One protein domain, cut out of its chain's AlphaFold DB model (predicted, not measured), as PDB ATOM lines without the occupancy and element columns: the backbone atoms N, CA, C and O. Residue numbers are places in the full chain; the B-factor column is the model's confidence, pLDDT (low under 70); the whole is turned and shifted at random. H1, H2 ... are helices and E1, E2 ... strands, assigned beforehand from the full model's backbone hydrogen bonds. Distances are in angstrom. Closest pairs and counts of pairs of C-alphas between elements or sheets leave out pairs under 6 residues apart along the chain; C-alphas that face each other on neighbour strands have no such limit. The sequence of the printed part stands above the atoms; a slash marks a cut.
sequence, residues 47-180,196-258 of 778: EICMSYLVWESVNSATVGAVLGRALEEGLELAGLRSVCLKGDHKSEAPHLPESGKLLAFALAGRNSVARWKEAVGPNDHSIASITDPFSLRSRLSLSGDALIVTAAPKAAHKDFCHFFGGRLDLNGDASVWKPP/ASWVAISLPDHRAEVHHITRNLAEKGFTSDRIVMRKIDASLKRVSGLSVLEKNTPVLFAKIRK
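Overview. This is residues 47 to 180 and 196 to 258 of the 778 residues of an uncharacterized protein of Propionibacteriaceae bacterium (UniProt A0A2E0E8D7). Two strongly twisted antiparallel sheets stand edge to edge, with E2 of the larger sheet beside E6 of the smaller; helices H1 and H6, one over each sheet, lie side by side. H2 shares H1's face of the larger sheet and H5 covers its other face, while H3 and H4 form a small group beyond H2 and H7 lies far out by the smaller sheet. The printed part has 197 residues with seven named helices and seven named strands, in the order E1 H1 E2 E3 H2 H3 H4 E4 H5 E5 H6 E6 H7 E7. The sheets run E2 E3 E1 E4 and E5 E7 E6, and the class is mixed, helices and strands. The whole is compact, with a radius of gyration of the C-alphas of 16.8 A and spans of 50 by 45 by 37 A.

Along the chain. E1, residues 47 to 54, begins at C-alpha 47 (24.707, 47.734, -8.784) and is 23.3 A long. H1, residues 60 to 72, measures 18.3 A. E2, residues 76 to 85, spans 25.5 A, and E3, residues 100 to 110, spans 31.2 A from C-alpha 100 (43.763, 53.177, 10.689). Then come H2, residues 112 to 120, H3, residues 125 to 131, H4, residues 136 to 140, and E4, residues 147 to 149. H5, residues 153 to 164, is 15.6 A long. After the cut follow E5, residues 198 to 202, and H6, residues 207 to 219, of 19.2 A. E6, residues 223 to 231, is 23.3 A long and bends by 57 degrees at residue 226. H7, residues 234 to 239, precedes E7, residues 250 to 257, which spans 22.8 A and ends at C-alpha 257 (50.720, 35.548, 11.862).

Arrangement. In the larger sheet E2 and E3 form a hairpin, with N 81 and O 104 2.8 A apart. E3 and E1 have N 49 and O 107 at 2.8 A, and E1 and E4 have N 52 and O 148 at 2.8 A. This sheet has three layers, helices on both faces: H1 and H2 on one face, H5 on the opposite face. H2 is over E1 at a height over the sheet of 8.0 A, and H5 is over E3 and E1 at 7.9 A. E1, H1 and E2 form a split strand-helix-strand unit, two strands running the same way with a helix between them in the chain and E3 between them in the sheet; its crossover is right-handed. E5, H6 and E6 form another, also right-handed, with E7 between the strands. H1 and H6 touch, with Gly 64 and His 211 the closest C-alphas at 4.8 A, at a shallow tilt of 8 degrees, opposite ways. Between the sheets, the closest C-alphas of E2 and E6 are those of Arg 81 and Val 228, 5.2 A apart. In the smaller sheet N 199 and O 254 of E5 and E7 are 2.9 A apart, and N 253 and O 228 of E7 and E6 are 2.8 A apart. H3 touches H4, with Ser 129 and Ser 138 the closest C-alphas at 4.5 A. H7 touches no helix and is not on the smaller sheet. Every O i to N i+4 pair is within hydrogen-bond range in H1, H2, H4 and H5; the counts are 2 of 3 in H3, 8 of 9 in H6 and 0 of 2 in H7, which has 2 of 3 O i to N i+3 pairs within range.

Size, cuts and confidence. The C-alphas farthest apart, those of Ile 130 and Arg 238, are 53.3 A apart. Residues 181 to 195 are not printed, and C-alphas 180 and 196 are 32.1 A apart across this cut. Of the links that are printed whole, E2 to E3 is long, with 14 residues. The mean pLDDT of the printed part is 77.8; residue 89 and residues 166 to 180, 196 to 227 and 230 to 258 are under 70.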
ATOM      1  N   GLU A  47      24.047  46.602  -9.427       94.75
ATOM      2  CA  GLU A  47      24.707  47.734  -8.784       94.75
ATOM      3  C   GLU A  47      25.885  47.268  -7.922       94.75
ATOM      4  O   GLU A  47      25.877  46.155  -7.383       94.75
ATOM      5  N   ILE A  48      26.870  48.147  -7.714       95.19
ATOM      6  CA  ILE A  48      27.956  47.928  -6.749       95.19
ATOM      7  C   ILE A  48      27.697  48.746  -5.484       95.19
ATOM      8  O   ILE A  48      27.532  49.964  -5.537       95.19
ATOM      9  N   CYS A  49      27.743  48.077  -4.338       97.06
ATOM     10  CA  CYS A  49      27.781  48.684  -3.021       97.06
ATOM     11  C   CYS A  49      29.183  48.547  -2.427       97.06
ATOM     12  O   CYS A  49      29.774  47.469  -2.440       97.06
ATOM     13  N   MET A  50      29.698  49.634  -1.864       97.44
ATOM     14  CA  MET A  50      30.954  49.645  -1.126       97.44
ATOM     15  C   MET A  50      30.678  49.662   0.374       97.44
ATOM     16  O   MET A  50      29.720  50.285   0.844       97.44
ATOM     17  N   SER A  51      31.497  48.938   1.130       97.69
ATOM     18  CA  SER A  51      31.430  48.924   2.585       97.69
ATOM     19  C   SER A  51      32.811  48.686   3.189       97.69
ATOM     20  O   SER A  51      33.706  48.109   2.562       97.69
ATOM     21  N   TYR A  52      32.988  49.181   4.407       97.31
ATOM     22  CA  TYR A  52      34.265  49.222   5.097       97.31
ATOM     23  C   TYR A  52      34.087  48.753   6.523       97.31
ATOM     24  O   TYR A  52      33.171  49.188   7.218       97.31
ATOM     25  N   LEU A  53      35.000  47.902   6.961       96.81
ATOM     26  CA  LEU A  53      35.054  47.428   8.331       96.81
ATOM     27  C   LEU A  53      36.335  47.953   8.978       96.81
ATOM     28  O   LEU A  53      37.431  47.605   8.532       96.81
ATOM     29  N   VAL A  54      36.217  48.800   9.997       95.94
ATOM     30  CA  VAL A  54      37.385  49.379  10.678       95.94
ATOM     31  C   VAL A  54      37.994  48.323  11.593       95.94
ATOM     32  O   VAL A  54      37.405  47.925  12.596       95.94
ATOM     33  N   TRP A  55      39.190  47.853  11.247       90.81
ATOM     34  CA  TRP A  55      39.816  46.667  11.834       90.81
ATOM     35  C   TRP A  55      40.012  46.774  13.349       90.81
ATOM     36  O   TRP A  55      39.873  45.792  14.066       90.81
ATOM     37  N   GLU A  56      40.307  47.972  13.849       87.75
ATOM     38  CA  GLU A  56      40.542  48.227  15.278       87.75
ATOM     39  C   GLU A  56      39.300  47.987  16.140       87.75
ATOM     40  O   GLU A  56      39.410  47.648  17.316       87.75
ATOM     41  N   SER A  57      38.118  48.107  15.538       82.81
ATOM     42  CA  SER A  57      36.838  47.921  16.218       82.81
ATOM     43  C   SER A  57      36.268  46.512  16.066       82.81
ATOM     44  O   SER A  57      35.209  46.219  16.623       82.81
ATOM     45  N   VAL A  58      36.937  45.628  15.311       86.12
ATOM     46  CA  VAL A  58      36.300  44.405  14.826       86.12
ATOM     47  C   VAL A  58      37.191  43.166  14.927       86.12
ATOM     48  O   VAL A  58      38.321  43.137  14.450       86.12
ATOM     49  N   ASN A  59      36.656  42.095  15.522       90.12
ATOM     50  CA  ASN A  59      37.316  40.790  15.557       90.12
ATOM     51  C   ASN A  59      36.992  39.960  14.297       90.12
ATOM     52  O   ASN A  59      36.076  40.253  13.528       90.12
ATOM     53  N   SER A  60      37.733  38.878  14.078       87.88
ATOM     54  CA  SER A  60      37.561  38.008  12.910       87.88
ATOM     55  C   SER A  60      36.218  37.264  12.870       87.88
ATOM     56  O   SER A  60      35.739  36.959  11.778       87.88
ATOM     57  N   ALA A  61      35.566  37.020  14.013       90.69
ATOM     58  CA  ALA A  61      34.218  36.447  14.036       90.69
ATOM     59  C   ALA A  61      33.181  37.431  13.472       90.69
ATOM     60  O   ALA A  61      32.304  37.035  12.705       90.69
ATOM     61  N   THR A  62      33.326  38.720  13.775       93.50
ATOM     62  CA  THR A  62      32.484  39.778  13.216       93.50
ATOM     63  C   THR A  62      32.702  39.934  11.710       93.50
ATOM     64  O   THR A  62      31.726  40.089  10.984       93.50
ATOM     65  N   VAL A  63      33.942  39.822  11.204       94.88
ATOM     66  CA  VAL A  63      34.209  39.807   9.746       94.88
ATOM     67  C   VAL A  63      33.405  38.693   9.069       94.88
ATOM     68  O   VAL A  63      32.729  38.935   8.069       94.88
ATOM     69  N   GLY A  64      33.443  37.482   9.637       94.44
ATOM     70  CA  GLY A  64      32.681  36.336   9.138       94.44
ATOM     71  C   GLY A  64      31.170  36.573   9.167       94.44
ATOM     72  O   GLY A  64      30.492  36.265   8.188       94.44
ATOM     73  N   ALA A  65      30.649  37.176  10.238       95.50
ATOM     74  CA  ALA A  65      29.228  37.501  10.363       95.50
ATOM     75  C   ALA A  65      28.772  38.557   9.339       95.50
ATOM     76  O   ALA A  65      27.716  38.401   8.728       95.50
ATOM     77  N   VAL A  66      29.579  39.599   9.108       96.81
ATOM     78  CA  VAL A  66      29.290  40.653   8.121       96.81
ATOM     79  C   VAL A  66      29.291  40.080   6.703       96.81
ATOM     80  O   VAL A  66      28.318  40.253   5.972       96.81
ATOM     81  N   LEU A  67      30.337  39.345   6.315       96.56
ATOM     82  CA  LEU A  67      30.403  38.741   4.980       96.56
ATOM     83  C   LEU A  67      29.332  37.659   4.786       96.56
ATOM     84  O   LEU A  67      28.735  37.576   3.716       96.56
ATOM     85  N   GLY A  68      29.045  36.867   5.823       95.94
ATOM     86  CA  GLY A  68      27.958  35.889   5.811       95.94
ATOM     87  C   GLY A  68      26.608  36.549   5.545       95.94
ATOM     88  O   GLY A  68      25.872  36.099   4.669       95.94
ATOM     89  N   ARG A  69      26.325  37.676   6.207       97.31
ATOM     90  CA  ARG A  69      25.091  38.433   5.978       97.31
ATOM     91  C   ARG A  69      24.985  38.972   4.553       97.31
ATOM     92  O   ARG A  69      23.907  38.919   3.977       97.31
ATOM     93  N   ALA A  70      26.081  39.445   3.958       97.00
ATOM     94  CA  ALA A  70      26.070  39.895   2.562       97.00
ATOM     95  C   ALA A  70      25.654  38.766   1.601       97.00
ATOM     96  O   ALA A  70      24.854  38.979   0.692       97.00
ATOM     97  N   LEU A  71      26.143  37.546   1.848       95.31
ATOM     98  CA  LEU A  71      25.786  36.363   1.063       95.31
ATOM     99  C   LEU A  71      24.342  35.892   1.314       95.31
ATOM    100  O   LEU A  71      23.698  35.405   0.382       95.31
ATOM    101  N   GLU A  72      23.830  36.025   2.541       96.00
ATOM    102  CA  GLU A  72      22.417  35.768   2.877       96.00
ATOM    103  C   GLU A  72      21.481  36.724   2.133       96.00
ATOM    104  O   GLU A  72      20.448  36.302   1.620       96.00
ATOM    105  N   GLU A  73      21.892  37.984   1.979       97.00
ATOM    106  CA  GLU A  73      21.214  38.958   1.121       97.00
ATOM    107  C   GLU A  73      21.381  38.642  -0.376       97.00
ATOM    108  O   GLU A  73      20.947  39.402  -1.234       97.00
ATOM    109  N   GLY A  74      22.000  37.526  -0.759       96.19
ATOM    110  CA  GLY A  74      22.213  37.190  -2.166       96.19
ATOM    111  C   GLY A  74      23.053  38.229  -2.911       96.19
ATOM    112  O   GLY A  74      22.917  38.346  -4.128       96.19
ATOM    113  N   LEU A  75      23.879  38.995  -2.192       96.75
ATOM    114  CA  LEU A  75      24.877  39.877  -2.775       96.75
ATOM    115  C   LEU A  75      26.154  39.076  -3.025       96.75
ATOM    116  O   LEU A  75      26.557  38.236  -2.217       96.75
ATOM    117  N   GLU A  76      26.800  39.337  -4.150       95.44
ATOM    118  CA  GLU A  76      28.048  38.693  -4.534       95.44
ATOM    119  C   GLU A  76      29.233  39.541  -4.083       95.44
ATOM    120  O   GLU A  76      29.258  40.758  -4.266       95.44
ATOM    121  N   LEU A  77      30.247  38.912  -3.494       95.75
ATOM    122  CA  LEU A  77      31.475  39.607  -3.129       95.75
ATOM    123  C   LEU A  77      32.279  39.888  -4.409       95.75
ATOM    124  O   LEU A  77      32.896  38.988  -4.972       95.75
ATOM    125  N   ALA A  78      32.272  41.137  -4.870       94.75
ATOM    126  CA  ALA A  78      32.962  41.580  -6.083       94.75
ATOM    127  C   ALA A  78      34.428  41.968  -5.827       94.75
ATOM    128  O   ALA A  78      35.266  41.916  -6.727       94.75
ATOM    129  N   GLY A  79      34.767  42.348  -4.593       94.69
ATOM    130  CA  GLY A  79      36.119  42.754  -4.221       94.69
ATOM    131  C   GLY A  79      36.331  42.738  -2.714       94.69
ATOM    132  O   GLY A  79      35.413  43.017  -1.951       94.69
ATOM    133  N   LEU A  80      37.550  42.412  -2.283       95.81
ATOM    134  CA  LEU A  80      37.946  42.421  -0.875       95.81
ATOM    135  C   LEU A  80      39.420  42.807  -0.747       95.81
ATOM    136  O   LEU A  80      40.287  42.180  -1.369       95.81
ATOM    137  N   ARG A  81      39.707  43.833   0.055       95.06
ATOM    138  CA  ARG A  81      41.056  44.373   0.236       95.06
ATOM    139  C   ARG A  81      41.244  44.935   1.643       95.06
ATOM    140  O   ARG A  81      40.476  45.775   2.092       95.06
ATOM    141  N   SER A  82      42.319  44.518   2.310       94.25
ATOM    142  CA  SER A  82      42.823  45.212   3.503       94.25
ATOM    143  C   SER A  82      43.598  46.469   3.095       94.25
ATOM    144  O   SER A  82      44.450  46.406   2.198       94.25
ATOM    145  N   VAL A  83      43.290  47.599   3.727       93.50
ATOM    146  CA  VAL A  83      43.889  48.913   3.470       93.50
ATOM    147  C   VAL A  83      44.307  49.544   4.793       93.50
ATOM    148  O   VAL A  83      43.584  49.469   5.780       93.50
ATOM    149  N   CYS A  84      45.479  50.172   4.817       93.50
ATOM    150  CA  CYS A  84      45.933  50.978   5.945       93.50
ATOM    151  C   CYS A  84      45.898  52.445   5.518       93.50
ATOM    152  O   CYS A  84      46.663  52.839   4.637       93.50
ATOM    153  N   LEU A  85      44.998  53.227   6.106       92.44
ATOM    154  CA  LEU A  85      44.909  54.663   5.881       92.44
ATOM    155  C   LEU A  85      45.985  55.368   6.711       92.44
ATOM    156  O   LEU A  85      46.134  55.103   7.908       92.44
ATOM    157  N   LYS A  86      46.754  56.241   6.057       90.88
ATOM    158  CA  LYS A  86      47.728  57.129   6.699       90.88
ATOM    159  C   LYS A  86      47.083  58.512   6.841       90.88
ATOM    160  O   LYS A  86      46.583  59.028   5.844       90.88
ATOM    161  N   GLY A  87      47.140  59.086   8.046       85.88
ATOM    162  CA  GLY A  87      46.480  60.349   8.431       85.88
ATOM    163  C   GLY A  87      46.826  61.574   7.584       85.88
ATOM    164  O   GLY A  87      46.120  62.575   7.631       85.88
ATOM    165  N   ASP A  88      47.875  61.494   6.769       75.81
ATOM    166  CA  ASP A  88      48.351  62.616   5.959       75.81
ATOM    167  C   ASP A  88      47.537  62.819   4.671       75.81
ATOM    168  O   ASP A  88      47.634  63.860   4.014       75.81
ATOM    169  N   HIS A  89      46.711  61.841   4.289       63.47
ATOM    170  CA  HIS A  89      45.860  61.950   3.114       63.47
ATOM    171  C   HIS A  89      44.471  62.425   3.521       63.47
ATOM    172  O   HIS A  89      43.706  61.679   4.129       63.47
ATOM    173  N   LYS A  90      44.106  63.648   3.106       74.56
ATOM    174  CA  LYS A  90      42.696  64.053   3.029       74.56
ATOM    175  C   LYS A  90      41.977  63.043   2.135       74.56
ATOM    176  O   LYS A  90      42.059  63.138   0.912       74.56
ATOM    177  N   SER A  91      41.354  62.045   2.755       73.38
ATOM    178  CA  SER A  91      40.665  60.968   2.058       73.38
ATOM    179  C   SER A  91      39.635  61.574   1.109       73.38
ATOM    180  O   SER A  91      38.776  62.356   1.516       73.38
ATOM    181  N   GLU A  92      39.695  61.204  -0.171       80.50
ATOM    182  CA  GLU A  92      38.677  61.585  -1.160       80.50
ATOM    183  C   GLU A  92      37.282  61.035  -0.814       80.50
ATOM    184  O   GLU A  92      36.279  61.459  -1.409       80.50
ATOM    185  N   ALA A  93      37.237  60.086   0.125       83.31
ATOM    186  CA  ALA A  93      36.060  59.532   0.764       83.31
ATOM    187  C   ALA A  93      35.941  60.129   2.185       83.31
ATOM    188  O   ALA A  93      36.526  59.589   3.128       83.31
ATOM    189  N   PRO A  94      35.186  61.232   2.362       83.50
ATOM    190  CA  PRO A  94      35.110  61.973   3.630       83.50
ATOM    191  C   PRO A  94      34.420  61.201   4.762       83.50
ATOM    192  O   PRO A  94      34.379  61.668   5.891       83.50
ATOM    193  N   HIS A  95      33.835  60.045   4.453       88.69
ATOM    194  CA  HIS A  95      33.165  59.175   5.413       88.69
ATOM    195  C   HIS A  95      34.096  58.101   5.994       88.69
ATOM    196  O   HIS A  95      33.643  57.298   6.801       88.69
ATOM    197  N   LEU A  96      35.359  58.040   5.562       91.88
ATOM    198  CA  LEU A  96      36.355  57.118   6.105       91.88
ATOM    199  C   LEU A  96      37.148  57.778   7.237       91.88
ATOM    200  O   LEU A  96      37.353  58.992   7.193       91.88
ATOM    201  N   PRO A  97      37.632  56.998   8.220       92.25
ATOM    202  CA  PRO A  97      38.513  57.529   9.253       92.25
ATOM    203  C   PRO A  97      39.804  58.082   8.632       92.25
ATOM    204  O   PRO A  97      40.295  57.553   7.637       92.25
ATOM    205  N   GLU A  98      40.374  59.134   9.224       91.88
ATOM    206  CA  GLU A  98      41.598  59.773   8.711       91.88
ATOM    207  C   GLU A  98      42.790  58.805   8.691       91.88
ATOM    208  O   GLU A  98      43.623  58.833   7.788       91.88
ATOM    209  N   SER A  99      42.861  57.903   9.669       92.56
ATOM    210  CA  SER A  99      43.900  56.882   9.763       92.56
ATOM    211  C   SER A  99      43.345  55.575  10.323       92.56
ATOM    212  O   SER A  99      42.259  55.544  10.899       92.56
ATOM    213  N   GLY A 100      44.086  54.486  10.125       92.75
ATOM    214  CA  GLY A 100      43.763  53.177  10.689       92.75
ATOM    215  C   GLY A 100      43.701  52.067   9.647       92.75
ATOM    216  O   GLY A 100      43.746  52.290   8.433       92.75
ATOM    217  N   LYS A 101      43.627  50.825  10.124       93.75
ATOM    218  CA  LYS A 101      43.448  49.651   9.259       93.75
ATOM    219  C   LYS A 101      41.964  49.417   9.010       93.75
ATOM    220  O   LYS A 101      41.176  49.373   9.949       93.75
ATOM    221  N   LEU A 102      41.593  49.199   7.756       95.56
ATOM    222  CA  LEU A 102      40.233  48.858   7.361       95.56
ATOM    223  C   LEU A 102      40.213  47.709   6.357       95.56
ATOM    224  O   LEU A 102      41.166  47.478   5.610       95.56
ATOM    225  N   LEU A 103      39.100  46.991   6.332       96.44
ATOM    226  CA  LEU A 103      38.781  46.001   5.317       96.44
ATOM    227  C   LEU A 103      37.733  46.606   4.382       96.44
ATOM    228  O   LEU A 103      36.572  46.739   4.760       96.44
ATOM    229  N   ALA A 104      38.153  46.988   3.177       96.81
ATOM    230  CA  ALA A 104      37.269  47.466   2.124       96.81
ATOM    231  C   ALA A 104      36.726  46.272   1.334       96.81
ATOM    232  O   ALA A 104      37.497  45.412   0.888       96.81
ATOM    233  N   PHE A 105      35.415  46.225   1.126       97.25
ATOM    234  CA  PHE A 105      34.782  45.207   0.301       97.25
ATOM    235  C   PHE A 105      33.685  45.786  -0.585       97.25
ATOM    236  O   PHE A 105      32.984  46.728  -0.219       97.25
ATOM    237  N   ALA A 106      33.583  45.208  -1.775       97.44
ATOM    238  CA  ALA A 106      32.610  45.557  -2.792       97.44
ATOM    239  C   ALA A 106      31.602  44.419  -2.921       97.44
ATOM    240  O   ALA A 106      31.994  43.260  -3.068       97.44
ATOM    241  N   LEU A 107      30.320  44.756  -2.889       97.38
ATOM    242  CA  LEU A 107      29.201  43.839  -3.057       97.38
ATOM    243  C   LEU A 107      28.485  44.171  -4.365       97.38
ATOM    244  O   LEU A 107      28.087  45.314  -4.569       97.38
ATOM    245  N   ALA A 108      28.319  43.191  -5.243       96.31
ATOM    246  CA  ALA A 108      27.556  43.315  -6.476       96.31
ATOM    247  C   ALA A 108      26.197  42.628  -6.321       96.31
ATOM    248  O   ALA A 108      26.081  41.562  -5.719       96.31
ATOM    249  N   GLY A 109      25.153  43.245  -6.854       96.19
ATOM    250  CA  GLY A 109      23.817  42.663  -6.872       96.19
ATOM    251  C   GLY A 109      22.763  43.684  -7.261       96.19
ATOM    252  O   GLY A 109      23.012  44.891  -7.278       96.19
ATOM    253  N   ARG A 110      21.560  43.206  -7.564       95.38
ATOM    254  CA  ARG A 110      20.427  44.084  -7.852       95.38
ATOM    255  C   ARG A 110      20.052  44.893  -6.614       95.38
ATOM    256  O   ARG A 110      19.846  44.310  -5.546       95.38
ATOM    257  N   ASN A 111      19.959  46.215  -6.765       95.69
ATOM    258  CA  ASN A 111      19.715  47.158  -5.666       95.69
ATOM    259  C   ASN A 111      20.692  46.967  -4.488       95.69
ATOM    260  O   ASN A 111      20.294  47.086  -3.325       95.69
ATOM    261  N   SER A 112      21.953  46.607  -4.761       96.50
ATOM    262  CA  SER A 112      22.908  46.197  -3.722       96.50
ATOM    263  C   SER A 112      23.103  47.262  -2.646       96.50
ATOM    264  O   SER A 112      23.204  46.914  -1.474       96.50
ATOM    265  N   VAL A 113      23.081  48.551  -3.004       96.56
ATOM    266  CA  VAL A 113      23.228  49.655  -2.040       96.56
ATOM    267  C   VAL A 113      22.044  49.716  -1.078       96.56
ATOM    268  O   VAL A 113      22.243  49.824   0.130       96.56
ATOM    269  N   ALA A 114      20.814  49.646  -1.590       96.50
ATOM    270  CA  ALA A 114      19.616  49.704  -0.755       96.50
ATOM    271  C   ALA A 114      19.509  48.467   0.146       96.50
ATOM    272  O   ALA A 114      19.351  48.605   1.358       96.50
ATOM    273  N   ARG A 115      19.700  47.275  -0.430       97.38
ATOM    274  CA  ARG A 115      19.624  45.996   0.291       97.38
ATOM    275  C   ARG A 115      20.702  45.868   1.356       97.38
ATOM    276  O   ARG A 115      20.423  45.456   2.476       97.38
ATOM    277  N   TRP A 116      21.936  46.259   1.033       97.94
ATOM    278  CA  TRP A 116      23.022  46.200   2.004       97.94
ATOM    279  C   TRP A 116      22.822  47.192   3.148       97.94
ATOM    280  O   TRP A 116      23.056  46.848   4.304       97.94
ATOM    281  N   LYS A 117      22.327  48.400   2.863       97.44
ATOM    282  CA  LYS A 117      21.976  49.367   3.912       97.44
ATOM    283  C   LYS A 117      20.872  48.870   4.834       97.44
ATOM    284  O   LYS A 117      20.992  49.054   6.041       97.44
ATOM    285  N   GLU A 118      19.827  48.267   4.277       97.75
ATOM    286  CA  GLU A 118      18.746  47.663   5.055       97.75
ATOM    287  C   GLU A 118      19.299  46.559   5.963       97.75
ATOM    288  O   GLU A 118      19.133  46.624   7.174       97.75
ATOM    289  N   ALA A 119      20.102  45.637   5.418       98.06
ATOM    290  CA  ALA A 119      20.726  44.570   6.200       98.06
ATOM    291  C   ALA A 119      21.691  45.074   7.293       98.06
ATOM    292  O   ALA A 119      21.885  44.402   8.313       98.06
ATOM    293  N   VAL A 120      22.321  46.234   7.091       98.12
ATOM    294  CA  VAL A 120      23.240  46.845   8.063       98.12
ATOM    295  C   VAL A 120      22.500  47.603   9.167       98.12
ATOM    296  O   VAL A 120      22.953  47.572  10.314       98.12
ATOM    297  N   GLY A 121      21.364  48.226   8.853       97.94
ATOM    298  CA  GLY A 121      20.538  49.001   9.779       97.94
ATOM    299  C   GLY A 121      21.030  50.438  10.035       97.94
ATOM    300  O   GLY A 121      22.060  50.863   9.498       97.94
ATOM    301  N   PRO A 122      20.306  51.223  10.857       97.00
ATOM    302  CA  PRO A 122      20.653  52.608  11.213       97.00
ATOM    303  C   PRO A 122      22.059  52.779  11.808       97.00
ATOM    304  O   PRO A 122      22.574  51.868  12.442       97.00
ATOM    305  N   ASN A 123      22.680  53.957  11.635       95.69
ATOM    306  CA  ASN A 123      24.056  54.237  12.102       95.69
ATOM    307  C   ASN A 123      24.237  54.121  13.622       95.69
ATOM    308  O   ASN A 123      25.293  53.687  14.075       95.69
ATOM    309  N   ASP A 124      23.228  54.506  14.399       95.50
ATOM    310  CA  ASP A 124      23.245  54.350  15.851       95.50
ATOM    311  C   ASP A 124      22.741  52.951  16.221       95.50
ATOM    312  O   ASP A 124      21.592  52.607  15.942       95.50
ATOM    313  N   HIS A 125      23.591  52.161  16.878       94.88
ATOM    314  CA  HIS A 125      23.249  50.839  17.404       94.88
ATOM    315  C   HIS A 125      21.999  50.862  18.296       94.88
ATOM    316  O   HIS A 125      21.180  49.945  18.237       94.88
ATOM    317  N   SER A 126      21.820  51.905  19.106       96.19
ATOM    318  CA  SER A 126      20.675  52.031  20.014       96.19
ATOM    319  C   SER A 126      19.378  52.152  19.217       96.19
ATOM    320  O   SER A 126      18.391  51.491  19.526       96.19
ATOM    321  N   ILE A 127      19.403  52.921  18.128       97.56
ATOM    322  CA  ILE A 127      18.266  53.049  17.211       97.56
ATOM    323  C   ILE A 127      18.083  51.755  16.416       97.56
ATOM    324  O   ILE A 127      16.953  51.289  16.274       97.56
ATOM    325  N   ALA A 128      19.170  51.147  15.934       97.25
ATOM    326  CA  ALA A 128      19.127  49.891  15.191       97.25
ATOM    327  C   ALA A 128      18.503  48.766  16.025       97.25
ATOM    328  O   ALA A 128      17.603  48.097  15.543       97.25
ATOM    329  N   SER A 129      18.880  48.613  17.296       97.25
ATOM    330  CA  SER A 129      18.312  47.583  18.180       97.25
ATOM    331  C   SER A 129      16.803  47.722  18.416       97.25
ATOM    332  O   SER A 129      16.125  46.718  18.628       97.25
ATOM    333  N   ILE A 130      16.266  48.944  18.340       97.94
ATOM    334  CA  ILE A 130      14.831  49.218  18.495       97.94
ATOM    335  C   ILE A 130      14.085  49.069  17.163       97.94
ATOM    336  O   ILE A 130      13.008  48.481  17.119       97.94
ATOM    337  N   THR A 131      14.627  49.647  16.092       97.81
ATOM    338  CA  THR A 131      13.930  49.782  14.800       97.81
ATOM    339  C   THR A 131      14.123  48.582  13.881       97.81
ATOM    340  O   THR A 131      13.202  48.230  13.151       97.81
ATOM    341  N   ASP A 132      15.287  47.939  13.940       97.38
ATOM    342  CA  ASP A 132      15.619  46.739  13.179       97.38
ATOM    343  C   ASP A 132      16.547  45.822  14.002       97.38
ATOM    344  O   ASP A 132      17.776  45.813  13.817       97.38
ATOM    345  N   PRO A 133      15.977  45.022  14.924       97.31
ATOM    346  CA  PRO A 133      16.758  44.170  15.810       97.31
ATOM    347  C   PRO A 133      17.567  43.096  15.067       97.31
ATOM    348  O   PRO A 133      18.513  42.550  15.644       97.31
ATOM    349  N   PHE A 134      17.240  42.799  13.803       97.12
ATOM    350  CA  PHE A 134      17.930  41.797  12.987       97.12
ATOM    351  C   PHE A 134      19.055  42.371  12.122       97.12
ATOM    352  O   PHE A 134      19.849  41.592  11.579       97.12
ATOM    353  N   SER A 135      19.174  43.697  12.045       98.06
ATOM    354  CA  SER A 135      20.287  44.376  11.383       98.06
ATOM    355  C   SER A 135      21.652  43.965  11.942       98.06
ATOM    356  O   SER A 135      21.796  43.610  13.119       98.06
ATOM    357  N   LEU A 136      22.700  44.051  11.113       97.44
ATOM    358  CA  LEU A 136      24.074  43.774  11.552       97.44
ATOM    359  C   LEU A 136      24.491  44.656  12.726       97.44
ATOM    360  O   LEU A 136      25.132  44.159  13.652       97.44
ATOM    361  N   ARG A 137      24.124  45.943  12.707       97.31
ATOM    362  CA  ARG A 137      24.489  46.869  13.782       97.31
ATOM    363  C   ARG A 137      23.841  46.487  15.098       97.31
ATOM    364  O   ARG A 137      24.563  46.425  16.086       97.31
ATOM    365  N   SER A 138      22.554  46.134  15.098       97.31
ATOM    366  CA  SER A 138      21.866  45.594  16.278       97.31
ATOM    367  C   SER A 138      22.525  44.302  16.779       97.31
ATOM    368  O   SER A 138      22.963  44.220  17.926       97.31
ATOM    369  N   ARG A 139      22.666  43.295  15.908       96.94
ATOM    370  CA  ARG A 139      23.118  41.945  16.295       96.94
ATOM    371  C   ARG A 139      24.561  41.877  16.779       96.94
ATOM    372  O   ARG A 139      24.883  41.019  17.597       96.94
ATOM    373  N   LEU A 140      25.434  42.708  16.220       95.19
ATOM    374  CA  LEU A 140      26.872  42.690  16.497       95.19
ATOM    375  C   LEU A 140      27.302  43.850  17.401       95.19
ATOM    376  O   LEU A 140      28.496  44.005  17.650       95.19
ATOM    377  N   SER A 141      26.346  44.659  17.867       95.19
ATOM    378  CA  SER A 141      26.589  45.870  18.656       95.19
ATOM    379  C   SER A 141      27.654  46.782  18.037       95.19
ATOM    380  O   SER A 141      28.513  47.329  18.727       95.19
ATOM    381  N   LEU A 142      27.611  46.916  16.708       91.50
ATOM    382  CA  LEU A 142      28.577  47.704  15.947       91.50
ATOM    383  C   LEU A 142      28.191  49.176  15.975       91.50
ATOM    384  O   LEU A 142      27.059  49.535  15.644       91.50
ATOM    385  N   SER A 143      29.153  50.032  16.316       91.19
ATOM    386  CA  SER A 143      29.008  51.469  16.112       91.19
ATOM    387  C   SER A 143      28.920  51.785  14.615       91.19
ATOM    388  O   SER A 143      29.420  51.035  13.769       91.19
ATOM    389  N   GLY A 144      28.304  52.921  14.278       85.31
ATOM    390  CA  GLY A 144      28.249  53.412  12.899       85.31
ATOM    391  C   GLY A 144      29.631  53.552  12.254       85.31
ATOM    392  O   GLY A 144      29.761  53.331  11.052       85.31
ATOM    393  N   ASP A 145      30.652  53.816  13.071       91.56
ATOM    394  CA  ASP A 145      32.041  53.985  12.641       91.56
ATOM    395  C   ASP A 145      32.769  52.647  12.426       91.56
ATOM    396  O   ASP A 145      33.759  52.596  11.700       91.56
ATOM    397  N   ALA A 146      32.284  51.549  13.019       95.19
ATOM    398  CA  ALA A 146      32.895  50.226  12.874       95.19
ATOM    399  C   ALA A 146      32.567  49.572  11.523       95.19
ATOM    400  O   ALA A 146      33.428  48.930  10.914       95.19
ATOM    401  N   LEU A 147      31.324  49.738  11.053       96.81
ATOM    402  CA  LEU A 147      30.844  49.254   9.759       96.81
ATOM    403  C   LEU A 147      30.235  50.413   8.970       96.81
ATOM    404  O   LEU A 147      29.103  50.842   9.219       96.81
ATOM    405  N   ILE A 148      30.998  50.887   7.994       96.81
ATOM    406  CA  ILE A 148      30.654  52.028   7.155       96.81
ATOM    407  C   ILE A 148      30.098  51.496   5.835       96.81
ATOM    408  O   ILE A 148      30.662  50.590   5.219       96.81
ATOM    409  N   VAL A 149      28.968  52.042   5.397       96.75
ATOM    410  CA  VAL A 149      28.297  51.655   4.151       96.75
ATOM    411  C   VAL A 149      28.144  52.886   3.286       96.75
ATOM    412  O   VAL A 149      27.677  53.927   3.757       96.75
ATOM    413  N   THR A 150      28.507  52.775   2.014       95.00
ATOM    414  CA  THR A 150      28.441  53.923   1.126       95.00
ATOM    415  C   THR A 150      26.990  54.348   0.871       95.00
ATOM    416  O   THR A 150      26.095  53.540   0.616       95.00
ATOM    417  N   ALA A 151      26.734  55.655   0.958       91.56
ATOM    418  CA  ALA A 151      25.376  56.183   1.018       91.56
ATOM    419  C   ALA A 151      24.633  56.218  -0.333       91.56
ATOM    420  O   ALA A 151      23.409  56.330  -0.345       91.56
ATOM    421  N   ALA A 152      25.324  56.155  -1.464       94.69
ATOM    422  CA  ALA A 152      24.691  56.275  -2.773       94.69
ATOM    423  C   ALA A 152      25.459  55.461  -3.818       94.69
ATOM    424  O   ALA A 152      26.683  55.386  -3.707       94.69
ATOM    425  N   PRO A 153      24.796  54.950  -4.872       94.12
ATOM    426  CA  PRO A 153      25.463  54.225  -5.955       94.12
ATOM    427  C   PRO A 153      26.625  55.006  -6.584       94.12
ATOM    428  O   PRO A 153      27.708  54.466  -6.772       94.12
ATOM    429  N   LYS A 154      26.460  56.320  -6.806       93.56
ATOM    430  CA  LYS A 154      27.535  57.185  -7.334       93.56
ATOM    431  C   LYS A 154      28.757  57.253  -6.414       93.56
ATOM    432  O   LYS A 154      29.889  57.241  -6.890       93.56
ATOM    433  N   ALA A 155      28.532  57.330  -5.102       94.00
ATOM    434  CA  ALA A 155      29.617  57.313  -4.128       94.00
ATOM    435  C   ALA A 155      30.258  55.919  -4.063       94.00
ATOM    436  O   ALA A 155      31.477  55.824  -4.073       94.00
ATOM    437  N   ALA A 156      29.455  54.849  -4.105       94.62
ATOM    438  CA  ALA A 156      29.950  53.476  -4.103       94.62
ATOM    439  C   ALA A 156      30.814  53.191  -5.334       94.62
ATOM    440  O   ALA A 156      31.848  52.546  -5.220       94.62
ATOM    441  N   HIS A 157      30.453  53.739  -6.492       92.88
ATOM    442  CA  HIS A 157      31.270  53.674  -7.694       92.88
ATOM    443  C   HIS A 157      32.608  54.413  -7.541       92.88
ATOM    444  O   HIS A 157      33.659  53.846  -7.840       92.88
ATOM    445  N   LYS A 158      32.596  55.660  -7.046       93.69
ATOM    446  CA  LYS A 158      33.826  56.439  -6.808       93.69
ATOM    447  C   LYS A 158      34.769  55.697  -5.858       93.69
ATOM    448  O   LYS A 158      35.949  55.530  -6.154       93.69
ATOM    449  N   ASP A 159      34.216  55.215  -4.756       94.06
ATOM    450  CA  ASP A 159      34.895  54.419  -3.743       94.06
ATOM    451  C   ASP A 159      35.458  53.118  -4.328       94.06
ATOM    452  O   ASP A 159      36.623  52.777  -4.127       94.06
ATOM    453  N   PHE A 160      34.653  52.407  -5.117       94.00
ATOM    454  CA  PHE A 160      35.075  51.191  -5.798       94.00
ATOM    455  C   PHE A 160      36.279  51.468  -6.707       94.00
ATOM    456  O   PHE A 160      37.290  50.763  -6.648       94.00
ATOM    457  N   CYS A 161      36.207  52.530  -7.509       92.38
ATOM    458  CA  CYS A 161      37.293  52.954  -8.382       92.38
ATOM    459  C   CYS A 161      38.555  53.322  -7.593       92.38
ATOM    460  O   CYS A 161      39.647  52.906  -7.983       92.38
ATOM    461  N   HIS A 162      38.406  54.011  -6.463       90.81
ATOM    462  CA  HIS A 162      39.508  54.377  -5.577       90.81
ATOM    463  C   HIS A 162      40.205  53.138  -4.984       90.81
ATOM    464  O   HIS A 162      41.419  52.974  -5.113       90.81
ATOM    465  N   PHE A 163      39.448  52.209  -4.391       92.25
ATOM    466  CA  PHE A 163      40.017  51.063  -3.670       92.25
ATOM    467  C   PHE A 163      40.438  49.896  -4.558       92.25
ATOM    468  O   PHE A 163      41.403  49.194  -4.231       92.25
ATOM    469  N   PHE A 164      39.744  49.675  -5.671       92.06
ATOM    470  CA  PHE A 164      39.968  48.537  -6.567       92.06
ATOM    471  C   PHE A 164      40.532  48.948  -7.935       92.06
ATOM    472  O   PHE A 164      40.796  48.095  -8.783       92.06
ATOM    473  N   GLY A 165      40.828  50.239  -8.125       87.44
ATOM    474  CA  GLY A 165      41.553  50.768  -9.281       87.44
ATOM    475  C   GLY A 165      40.724  50.853 -10.558       87.44
ATOM    476  O   GLY A 165      41.293  50.697 -11.637       87.44
ATOM    477  N   GLY A 166      39.401  51.016 -10.433       67.31
ATOM    478  CA  GLY A 166      38.475  51.231 -11.553       67.31
ATOM    479  C   GLY A 166      38.514  50.143 -12.626       67.31
ATOM    480  O   GLY A 166      38.172  50.398 -13.767       67.31
ATOM    481  N   ARG A 167      38.969  48.931 -12.279       63.66
ATOM    482  CA  ARG A 167      39.207  47.826 -13.230       63.66
ATOM    483  C   ARG A 167      37.931  47.181 -13.769       63.66
ATOM    484  O   ARG A 167      38.014  46.190 -14.481       63.66
ATOM    485  N   LEU A 168      36.773  47.677 -13.352       59.41
ATOM    486  CA  LEU A 168      35.494  47.277 -13.903       59.41
ATOM    487  C   LEU A 168      35.110  48.379 -14.879       59.41
ATOM    488  O   LEU A 168      34.868  49.504 -14.440       59.41
ATOM    489  N   ASP A 169      35.083  48.052 -16.171       50.19
ATOM    490  CA  ASP A 169      34.517  48.915 -17.205       50.19
ATOM    491  C   ASP A 169      33.011  49.040 -16.960       50.19
ATOM    492  O   ASP A 169      32.164  48.325 -17.496       50.19
ATOM    493  N   LEU A 170      32.675  49.952 -16.055       53.31
ATOM    494  CA  LEU A 170      31.323  50.420 -15.828       53.31
ATOM    495  C   LEU A 170      31.066  51.419 -16.952       53.31
ATOM    496  O   LEU A 170      31.447  52.580 -16.853       53.31
ATOM    497  N   ASN A 171      30.543  50.911 -18.071       47.31
ATOM    498  CA  ASN A 171      30.270  51.638 -19.312       47.31
ATOM    499  C   ASN A 171      29.488  52.945 -19.080       47.31
ATOM    500  O   ASN A 171      28.281  52.933 -19.275       47.31
ATOM    501  N   GLY A 172      30.137  54.058 -18.720       44.28
ATOM    502  CA  GLY A 172      29.594  55.431 -18.703       44.28
ATOM    503  C   GLY A 172      28.445  55.718 -17.718       44.28
ATOM    504  O   GLY A 172      28.454  56.750 -17.050       44.28
ATOM    505  N   ASP A 173      27.499  54.798 -17.570       52.22
ATOM    506  CA  ASP A 173      26.480  54.728 -16.541       52.22
ATOM    507  C   ASP A 173      27.105  54.082 -15.306       52.22
ATOM    508  O   ASP A 173      27.155  52.860 -15.158       52.22
ATOM    509  N   ALA A 174      27.604  54.933 -14.409       50.03
ATOM    510  CA  ALA A 174      28.312  54.603 -13.169       50.03
ATOM    511  C   ALA A 174      27.592  53.623 -12.206       50.03
ATOM    512  O   ALA A 174      28.095  53.366 -11.114       50.03
ATOM    513  N   SER A 175      26.418  53.097 -12.563       51.53
ATOM    514  CA  SER A 175      25.603  52.189 -11.756       51.53
ATOM    515  C   SER A 175      25.568  50.742 -12.245       51.53
ATOM    516  O   SER A 175      25.213  49.891 -11.439       51.53
ATOM    517  N   VAL A 176      25.916  50.433 -13.503       53.66
ATOM    518  CA  VAL A 176      25.672  49.088 -14.064       53.66
ATOM    519  C   VAL A 176      26.955  48.279 -14.179       53.66
ATOM    520  O   VAL A 176      27.784  48.506 -15.062       53.66
ATOM    521  N   TRP A 177      27.094  47.287 -13.301       47.06
ATOM    522  CA  TRP A 177      28.163  46.301 -13.349       47.06
ATOM    523  C   TRP A 177      27.980  45.314 -14.495       47.06
ATOM    524  O   TRP A 177      26.981  44.600 -14.569       47.06
ATOM    525  N   LYS A 178      28.995  45.237 -15.359       48.19
ATOM    526  CA  LYS A 178      29.209  44.096 -16.243       48.19
ATOM    527  C   LYS A 178      30.460  43.356 -15.769       48.19
ATOM    528  O   LYS A 178      31.501  43.998 -15.607       48.19
ATOM    529  N   PRO A 179      30.402  42.037 -15.528       43.16
ATOM    530  CA  PRO A 179      31.623  41.266 -15.359       43.16
ATOM    531  C   PRO A 179      32.475  41.410 -16.633       43.16
ATOM    532  O   PRO A 179      31.908  41.496 -17.726       43.16
ATOM    533  N   PRO A 180      33.815  41.440 -16.523       39.84
ATOM    534  CA  PRO A 180      34.673  41.460 -17.704       39.84
ATOM    535  C   PRO A 180      34.358  40.254 -18.598       39.84
ATOM    536  O   PRO A 180      34.155  39.145 -18.088       39.84
ATOM    537  N   ALA A 196      56.421  34.224   5.205       34.09
ATOM    538  CA  ALA A 196      55.129  34.058   5.891       34.09
ATOM    539  C   ALA A 196      54.233  33.007   5.232       34.09
ATOM    540  O   ALA A 196      54.116  32.965   4.007       34.09
ATOM    541  N   SER A 197      53.572  32.194   6.057       41.69
ATOM    542  CA  SER A 197      52.607  31.188   5.617       41.69
ATOM    543  C   SER A 197      51.322  31.867   5.137       41.69
ATOM    544  O   SER A 197      50.651  32.580   5.891       41.69
ATOM    545  N   TRP A 198      50.986  31.651   3.870       47.16
ATOM    546  CA  TRP A 198      49.710  32.047   3.283       47.16
ATOM    547  C   TRP A 198      48.728  30.881   3.362       47.16
ATOM    548  O   TRP A 198      49.111  29.734   3.146       47.16
ATOM    549  N   VAL A 199      47.459  31.180   3.631       53.03
ATOM    550  CA  VAL A 199      46.357  30.223   3.490       53.03
ATOM    551  C   VAL A 199      45.481  30.679   2.333       53.03
ATOM    552  O   VAL A 199      45.043  31.830   2.301       53.03
ATOM    553  N   ALA A 200      45.267  29.782   1.374       47.47
ATOM    554  CA  ALA A 200      44.347  29.961   0.260       47.47
ATOM    555  C   ALA A 200      43.067  29.164   0.546       47.47
ATOM    556  O   ALA A 200      43.144  27.970   0.828       47.47
ATOM    557  N   ILE A 201      41.904  29.814   0.496       58.16
ATOM    558  CA  ILE A 201      40.591  29.182   0.696       58.16
ATOM    559  C   ILE A 201      39.798  29.328  -0.603       58.16
ATOM    560  O   ILE A 201      39.577  30.445  -1.072       58.16
ATOM    561  N   SER A 202      39.402  28.199  -1.186       41.09
ATOM    562  CA  SER A 202      38.572  28.138  -2.392       41.09
ATOM    563  C   SER A 202      37.103  28.386  -2.041       41.09
ATOM    564  O   SER A 202      36.623  27.832  -1.056       41.09
ATOM    565  N   LEU A 203      36.399  29.229  -2.806       54.12
ATOM    566  CA  LEU A 203      35.032  29.683  -2.499       54.12
ATOM    567  C   LEU A 203      33.871  29.124  -3.364       54.12
ATOM    568  O   LEU A 203      32.781  29.676  -3.225       54.12
ATOM    569  N   PRO A 204      34.009  28.123  -4.260       40.47
ATOM    570  CA  PRO A 204      33.047  27.968  -5.352       40.47
ATOM    571  C   PRO A 204      31.628  27.594  -4.890       40.47
ATOM    572  O   PRO A 204      30.691  28.190  -5.403       40.47
ATOM    573  N   ASP A 205      31.448  26.750  -3.862       43.94
ATOM    574  CA  ASP A 205      30.108  26.208  -3.542       43.94
ATOM    575  C   ASP A 205      29.708  26.210  -2.057       43.94
ATOM    576  O   ASP A 205      28.625  25.750  -1.683       43.94
ATOM    577  N   HIS A 206      30.530  26.773  -1.170       49.28
ATOM    578  CA  HIS A 206      30.326  26.631   0.273       49.28
ATOM    579  C   HIS A 206      30.197  27.976   0.995       49.28
ATOM    580  O   HIS A 206      31.023  28.349   1.830       49.28
ATOM    581  N   ARG A 207      29.092  28.693   0.732       49.78
ATOM    582  CA  ARG A 207      28.709  29.931   1.452       49.78
ATOM    583  C   ARG A 207      28.786  29.777   2.981       49.78
ATOM    584  O   ARG A 207      29.183  30.708   3.675       49.78
ATOM    585  N   ALA A 208      28.458  28.590   3.495       49.53
ATOM    586  CA  ALA A 208      28.543  28.259   4.917       49.53
ATOM    587  C   ALA A 208      29.987  28.028   5.419       49.53
ATOM    588  O   ALA A 208      30.291  28.326   6.577       49.53
ATOM    589  N   GLU A 209      30.901  27.543   4.571       59.56
ATOM    590  CA  GLU A 209      32.273  27.214   4.982       59.56
ATOM    591  C   GLU A 209      33.150  28.444   5.161       59.56
ATOM    592  O   GLU A 209      33.988  28.449   6.054       59.56
ATOM    593  N   VAL A 210      32.951  29.520   4.396       56.09
ATOM    594  CA  VAL A 210      33.748  30.753   4.557       56.09
ATOM    595  C   VAL A 210      33.604  31.308   5.965       56.09
ATOM    596  O   VAL A 210      34.599  31.598   6.636       56.09
ATOM    597  N   HIS A 211      32.356  31.401   6.428       57.50
ATOM    598  CA  HIS A 211      32.033  31.789   7.791       57.50
ATOM    599  C   HIS A 211      32.642  30.792   8.789       57.50
ATOM    600  O   HIS A 211      33.208  31.199   9.805       57.50
ATOM    601  N   HIS A 212      32.522  29.488   8.539       62.12
ATOM    602  CA  HIS A 212      33.031  28.471   9.457       62.12
ATOM    603  C   HIS A 212      34.563  28.513   9.580       62.12
ATOM    604  O   HIS A 212      35.090  28.504  10.688       62.12
ATOM    605  N   ILE A 213      35.283  28.647   8.468       63.31
ATOM    606  CA  ILE A 213      36.747  28.680   8.418       63.31
ATOM    607  C   ILE A 213      37.281  29.960   9.063       63.31
ATOM    608  O   ILE A 213      38.183  29.889   9.897       63.31
ATOM    609  N   THR A 214      36.722  31.127   8.726       57.22
ATOM    610  CA  THR A 214      37.149  32.397   9.341       57.22
ATOM    611  C   THR A 214      36.894  32.413  10.846       57.22
ATOM    612  O   THR A 214      37.787  32.806  11.600       57.22
ATOM    613  N   ARG A 215      35.742  31.896  11.302       63.09
ATOM    614  CA  ARG A 215      35.445  31.699  12.730       63.09
ATOM    615  C   ARG A 215      36.429  30.720  13.387       63.09
ATOM    616  O   ARG A 215      37.018  31.055  14.406       63.09
ATOM    617  N   ASN A 216      36.685  29.560  12.784       66.81
ATOM    618  CA  ASN A 216      37.594  28.554  13.346       66.81
ATOM    619  C   ASN A 216      39.043  29.060  13.445       66.81
ATOM    620  O   ASN A 216      39.759  28.723  14.388       66.81
ATOM    621  N   LEU A 217      39.507  29.854  12.475       62.28
ATOM    622  CA  LEU A 217      40.830  30.481  12.530       62.28
ATOM    623  C   LEU A 217      40.894  31.540  13.640       62.28
ATOM    624  O   LEU A 217      41.880  31.587  14.378       62.28
ATOM    625  N   ALA A 218      39.832  32.335  13.799       59.47
ATOM    626  CA  ALA A 218      39.690  33.312  14.875       59.47
ATOM    627  C   ALA A 218      39.760  32.668  16.263       59.47
ATOM    628  O   ALA A 218      40.563  33.076  17.101       59.47
ATOM    629  N   GLU A 219      38.951  31.632  16.485       64.94
ATOM    630  CA  GLU A 219      38.876  30.890  17.748       64.94
ATOM    631  C   GLU A 219      40.220  30.249  18.115       64.94
ATOM    632  O   GLU A 219      40.567  30.147  19.289       64.94
ATOM    633  N   LYS A 220      41.027  29.882  17.111       67.56
ATOM    634  CA  LYS A 220      42.383  29.340  17.293       67.56
ATOM    635  C   LYS A 220      43.466  30.414  17.476       67.56
ATOM    636  O   LYS A 220      44.651  30.078  17.505       67.56
ATOM    637  N   GLY A 221      43.089  31.688  17.603       58.91
ATOM    638  CA  GLY A 221      44.004  32.800  17.879       58.91
ATOM    639  C   GLY A 221      44.851  33.238  16.683       58.91
ATOM    640  O   GLY A 221      45.864  33.917  16.863       58.91
ATOM    641  N   PHE A 222      44.477  32.855  15.461       59.69
ATOM    642  CA  PHE A 222      45.163  33.330  14.266       59.69
ATOM    643  C   PHE A 222      44.743  34.767  13.951       59.69
ATOM    644  O   PHE A 222      43.557  35.083  13.855       59.69
ATOM    645  N   THR A 223      45.734  35.634  13.746       57.16
ATOM    646  CA  THR A 223      45.518  36.999  13.259       57.16
ATOM    647  C   THR A 223      45.941  37.077  11.799       57.16
ATOM    648  O   THR A 223      46.934  36.463  11.395       57.16
ATOM    649  N   SER A 224      45.168  37.793  10.982       55.69
ATOM    650  CA  SER A 224      45.525  38.041   9.590       55.69
ATOM    651  C   SER A 224      45.949  39.487   9.408       55.69
ATOM    652  O   SER A 224      45.197  40.394   9.741       55.69
ATOM    653  N   ASP A 225      47.142  39.707   8.857       56.06
ATOM    654  CA  ASP A 225      47.590  41.064   8.518       56.06
ATOM    655  C   ASP A 225      47.102  41.510   7.141       56.06
ATOM    656  O   ASP A 225      47.039  42.705   6.850       56.06
ATOM    657  N   ARG A 226      46.830  40.553   6.247       62.97
ATOM    658  CA  ARG A 226      46.533  40.839   4.846       62.97
ATOM    659  C   ARG A 226      45.576  39.804   4.287       62.97
ATOM    660  O   ARG A 226      45.907  38.623   4.230       62.97
ATOM    661  N   ILE A 227      44.429  40.290   3.824       66.50
ATOM    662  CA  ILE A 227      43.394  39.504   3.161       66.50
ATOM    663  C   ILE A 227      43.181  40.094   1.768       66.50
ATOM    664  O   ILE A 227      43.006  41.309   1.622       66.50
ATOM    665  N   VAL A 228      43.245  39.242   0.746       71.06
ATOM    666  CA  VAL A 228      42.979  39.610  -0.649       71.06
ATOM    667  C   VAL A 228      42.192  38.488  -1.307       71.06
ATOM    668  O   VAL A 228      42.601  37.331  -1.253       71.06
ATOM    669  N   MET A 229      41.094  38.827  -1.971       72.62
ATOM    670  CA  MET A 229      40.380  37.884  -2.831       72.62
ATOM    671  C   MET A 229      40.894  37.997  -4.270       72.62
ATOM    672  O   MET A 229      41.105  39.106  -4.768       72.62
ATOM    673  N   ARG A 230      41.123  36.863  -4.939       65.81
ATOM    674  CA  ARG A 230      41.560  36.814  -6.342       65.81
ATOM    675  C   ARG A 230      40.847  35.707  -7.105       65.81
ATOM    676  O   ARG A 230      40.594  34.643  -6.557       65.81
ATOM    677  N   LYS A 231      40.602  35.936  -8.391       61.88
ATOM    678  CA  LYS A 231      40.202  34.881  -9.325       61.88
ATOM    679  C   LYS A 231      41.461  34.141  -9.784       61.88
ATOM    680  O   LYS A 231      42.437  34.794 -10.155       61.88
ATOM    681  N   ILE A 232      41.467  32.811  -9.716       54.09
ATOM    682  CA  ILE A 232      42.597  32.015 -10.216       54.09
ATOM    683  C   ILE A 232      42.501  31.899 -11.740       54.09
ATOM    684  O   ILE A 232      41.515  31.383 -12.272       54.09
ATOM    685  N   ASP A 233      43.547  32.357 -12.429       60.00
ATOM    686  CA  ASP A 233      43.713  32.218 -13.876       60.00
ATOM    687  C   ASP A 233      44.620  31.024 -14.252       60.00
ATOM    688  O   ASP A 233      45.205  30.341 -13.402       60.00
ATOM    689  N   ALA A 234      44.722  30.750 -15.557       49.53
ATOM    690  CA  ALA A 234      45.529  29.652 -16.093       49.53
ATOM    691  C   ALA A 234      47.039  29.818 -15.831       49.53
ATOM    692  O   ALA A 234      47.767  28.824 -15.806       49.53
ATOM    693  N   SER A 235      47.508  31.047 -15.616       42.81
ATOM    694  CA  SER A 235      48.910  31.368 -15.342       42.81
ATOM    695  C   SER A 235      49.251  31.072 -13.881       42.81
ATOM    696  O   SER A 235      50.260  30.428 -13.593       42.81
ATOM    697  N   LEU A 236      48.368  31.443 -12.950       44.31
ATOM    698  CA  LEU A 236      48.514  31.181 -11.519       44.31
ATOM    699  C   LEU A 236      48.463  29.676 -11.215       44.31
ATOM    700  O   LEU A 236      49.220  29.206 -10.362       44.31
ATOM    701  N   LYS A 237      47.644  28.907 -11.951       52.25
ATOM    702  CA  LYS A 237      47.592  27.434 -11.858       52.25
ATOM    703  C   LYS A 237      48.949  26.767 -12.096       52.25
ATOM    704  O   LYS A 237      49.263  25.798 -11.409       52.25
ATOM    705  N   ARG A 238      49.759  27.281 -13.032       44.25
ATOM    706  CA  ARG A 238      51.070  26.693 -13.373       44.25
ATOM    707  C   ARG A 238      52.142  26.961 -12.317       44.25
ATOM    708  O   ARG A 238      53.036  26.146 -12.150       44.25
ATOM    709  N   VAL A 239      52.052  28.087 -11.608       36.81
ATOM    710  CA  VAL A 239      53.116  28.559 -10.702       36.81
ATOM    711  C   VAL A 239      52.943  28.056  -9.260       36.81
ATOM    712  O   VAL A 239      53.898  28.058  -8.493       36.81
ATOM    713  N   SER A 240      51.744  27.615  -8.863       44.09
ATOM    714  CA  SER A 240      51.387  27.455  -7.440       44.09
ATOM    715  C   SER A 240      51.049  26.032  -6.978       44.09
ATOM    716  O   SER A 240      50.676  25.850  -5.822       44.09
ATOM    717  N   GLY A 241      51.132  25.015  -7.844       38.44
ATOM    718  CA  GLY A 241      50.670  23.660  -7.500       38.44
ATOM    719  C   GLY A 241      49.149  23.555  -7.288       38.44
ATOM    720  O   GLY A 241      48.658  22.520  -6.850       38.44
ATOM    721  N   LEU A 242      48.384  24.600  -7.629       40.41
ATOM    722  CA  LEU A 242      46.919  24.674  -7.523       40.41
ATOM    723  C   LEU A 242      46.203  24.070  -8.748       40.41
ATOM    724  O   LEU A 242      45.141  24.545  -9.152       40.41
ATOM    725  N   SER A 243      46.778  23.035  -9.370       45.09
ATOM    726  CA  SER A 243      46.253  22.419 -10.601       45.09
ATOM    727  C   SER A 243      44.857  21.799 -10.439       45.09
ATOM    728  O   SER A 243      44.166  21.611 -11.437       45.09
ATOM    729  N   VAL A 244      44.433  21.538  -9.198       41.56
ATOM    730  CA  VAL A 244      43.160  20.887  -8.841       41.56
ATOM    731  C   VAL A 244      41.961  21.850  -8.838       41.56
ATOM    732  O   VAL A 244      40.823  21.406  -8.918       41.56
ATOM    733  N   LEU A 245      42.172  23.169  -8.763       43.31
ATOM    734  CA  LEU A 245      41.064  24.133  -8.675       43.31
ATOM    735  C   LEU A 245      40.460  24.428 -10.053       43.31
ATOM    736  O   LEU A 245      41.191  24.554 -11.033       43.31
ATOM    737  N   GLU A 246      39.142  24.598 -10.161       50.19
ATOM    738  CA  GLU A 246      38.486  24.935 -11.431       50.19
ATOM    739  C   GLU A 246      38.882  26.333 -11.936       50.19
ATOM    740  O   GLU A 246      39.176  27.251 -11.161       50.19
ATOM    741  N   LYS A 247      38.930  26.497 -13.269       53.22
ATOM    742  CA  LYS A 247      39.166  27.805 -13.906       53.22
ATOM    743  C   LYS A 247      38.048  28.742 -13.441       53.22
ATOM    744  O   LYS A 247      36.900  28.333 -13.453       53.22
ATOM    745  N   ASN A 248      38.382  29.979 -13.065       52.72
ATOM    746  CA  ASN A 248      37.443  31.014 -12.606       52.72
ATOM    747  C   ASN A 248      36.993  30.973 -11.138       52.72
ATOM    748  O   ASN A 248      36.229  31.852 -10.737       52.72
ATOM    749  N   THR A 249      37.522  30.067 -10.319       53.38
ATOM    750  CA  THR A 249      37.176  30.014  -8.893       53.38
ATOM    751  C   THR A 249      37.738  31.225  -8.126       53.38
ATOM    752  O   THR A 249      38.946  31.492  -8.220       53.38
ATOM    753  N   PRO A 250      36.914  31.976  -7.367       54.81
ATOM    754  CA  PRO A 250      37.416  32.991  -6.453       54.81
ATOM    755  C   PRO A 250      38.100  32.320  -5.257       54.81
ATOM    756  O   PRO A 250      37.569  31.398  -4.643       54.81
ATOM    757  N   VAL A 251      39.303  32.785  -4.932       61.53
ATOM    758  CA  VAL A 251      40.127  32.265  -3.842       61.53
ATOM    759  C   VAL A 251      40.518  33.397  -2.908       61.53
ATOM    760  O   VAL A 251      41.016  34.449  -3.325       61.53
ATOM    761  N   LEU A 252      40.273  33.175  -1.621       67.44
ATOM    762  CA  LEU A 252      40.653  34.071  -0.544       67.44
ATOM    763  C   LEU A 252      42.079  33.747  -0.103       67.44
ATOM    764  O   LEU A 252      42.342  32.654   0.392       67.44
ATOM    765  N   PHE A 253      42.991  34.703  -0.245       68.25
ATOM    766  CA  PHE A 253      44.353  34.605   0.267       68.25
ATOM    767  C   PHE A 253      44.458  35.384   1.576       68.25
ATOM    768  O   PHE A 253      44.245  36.599   1.597       68.25
ATOM    769  N   ALA A 254      44.824  34.696   2.656       63.69
ATOM    770  CA  ALA A 254      45.082  35.299   3.958       63.69
ATOM    771  C   ALA A 254      46.542  35.073   4.376       63.69
ATOM    772  O   ALA A 254      47.015  33.936   4.440       63.69
ATOM    773  N   LYS A 255      47.259  36.156   4.692       69.62
ATOM    774  CA  LYS A 255      48.544  36.097   5.402       69.62
ATOM    775  C   LYS A 255      48.240  35.947   6.884       69.62
ATOM    776  O   LYS A 255      47.557  36.810   7.438       69.62
ATOM    777  N   ILE A 256      48.722  34.873   7.504       52.56
ATOM    778  CA  ILE A 256      48.453  34.567   8.910       52.56
ATOM    779  C   ILE A 256      49.734  34.751   9.731       52.56
ATOM    780  O   ILE A 256      50.780  34.205   9.378       52.56
ATOM    781  N   ARG A 257      49.659  35.492  10.843       48.41
ATOM    782  CA  ARG A 257      50.720  35.548  11.862       48.41
ATOM    783  C   ARG A 257      50.353  34.662  13.049       48.41
ATOM    784  O   ARG A 257      49.200  34.628  13.481       48.41
ATOM    785  N   LYS A 258      51.349  33.959  13.592       49.66
ATOM    786  CA  LYS A 258      51.221  33.148  14.809       49.66
ATOM    787  C   LYS A 258      52.211  33.640  15.872       49.66
ATOM    788  O   LYS A 258      53.363  33.891  15.514       49.66
TER     789      LYS A 258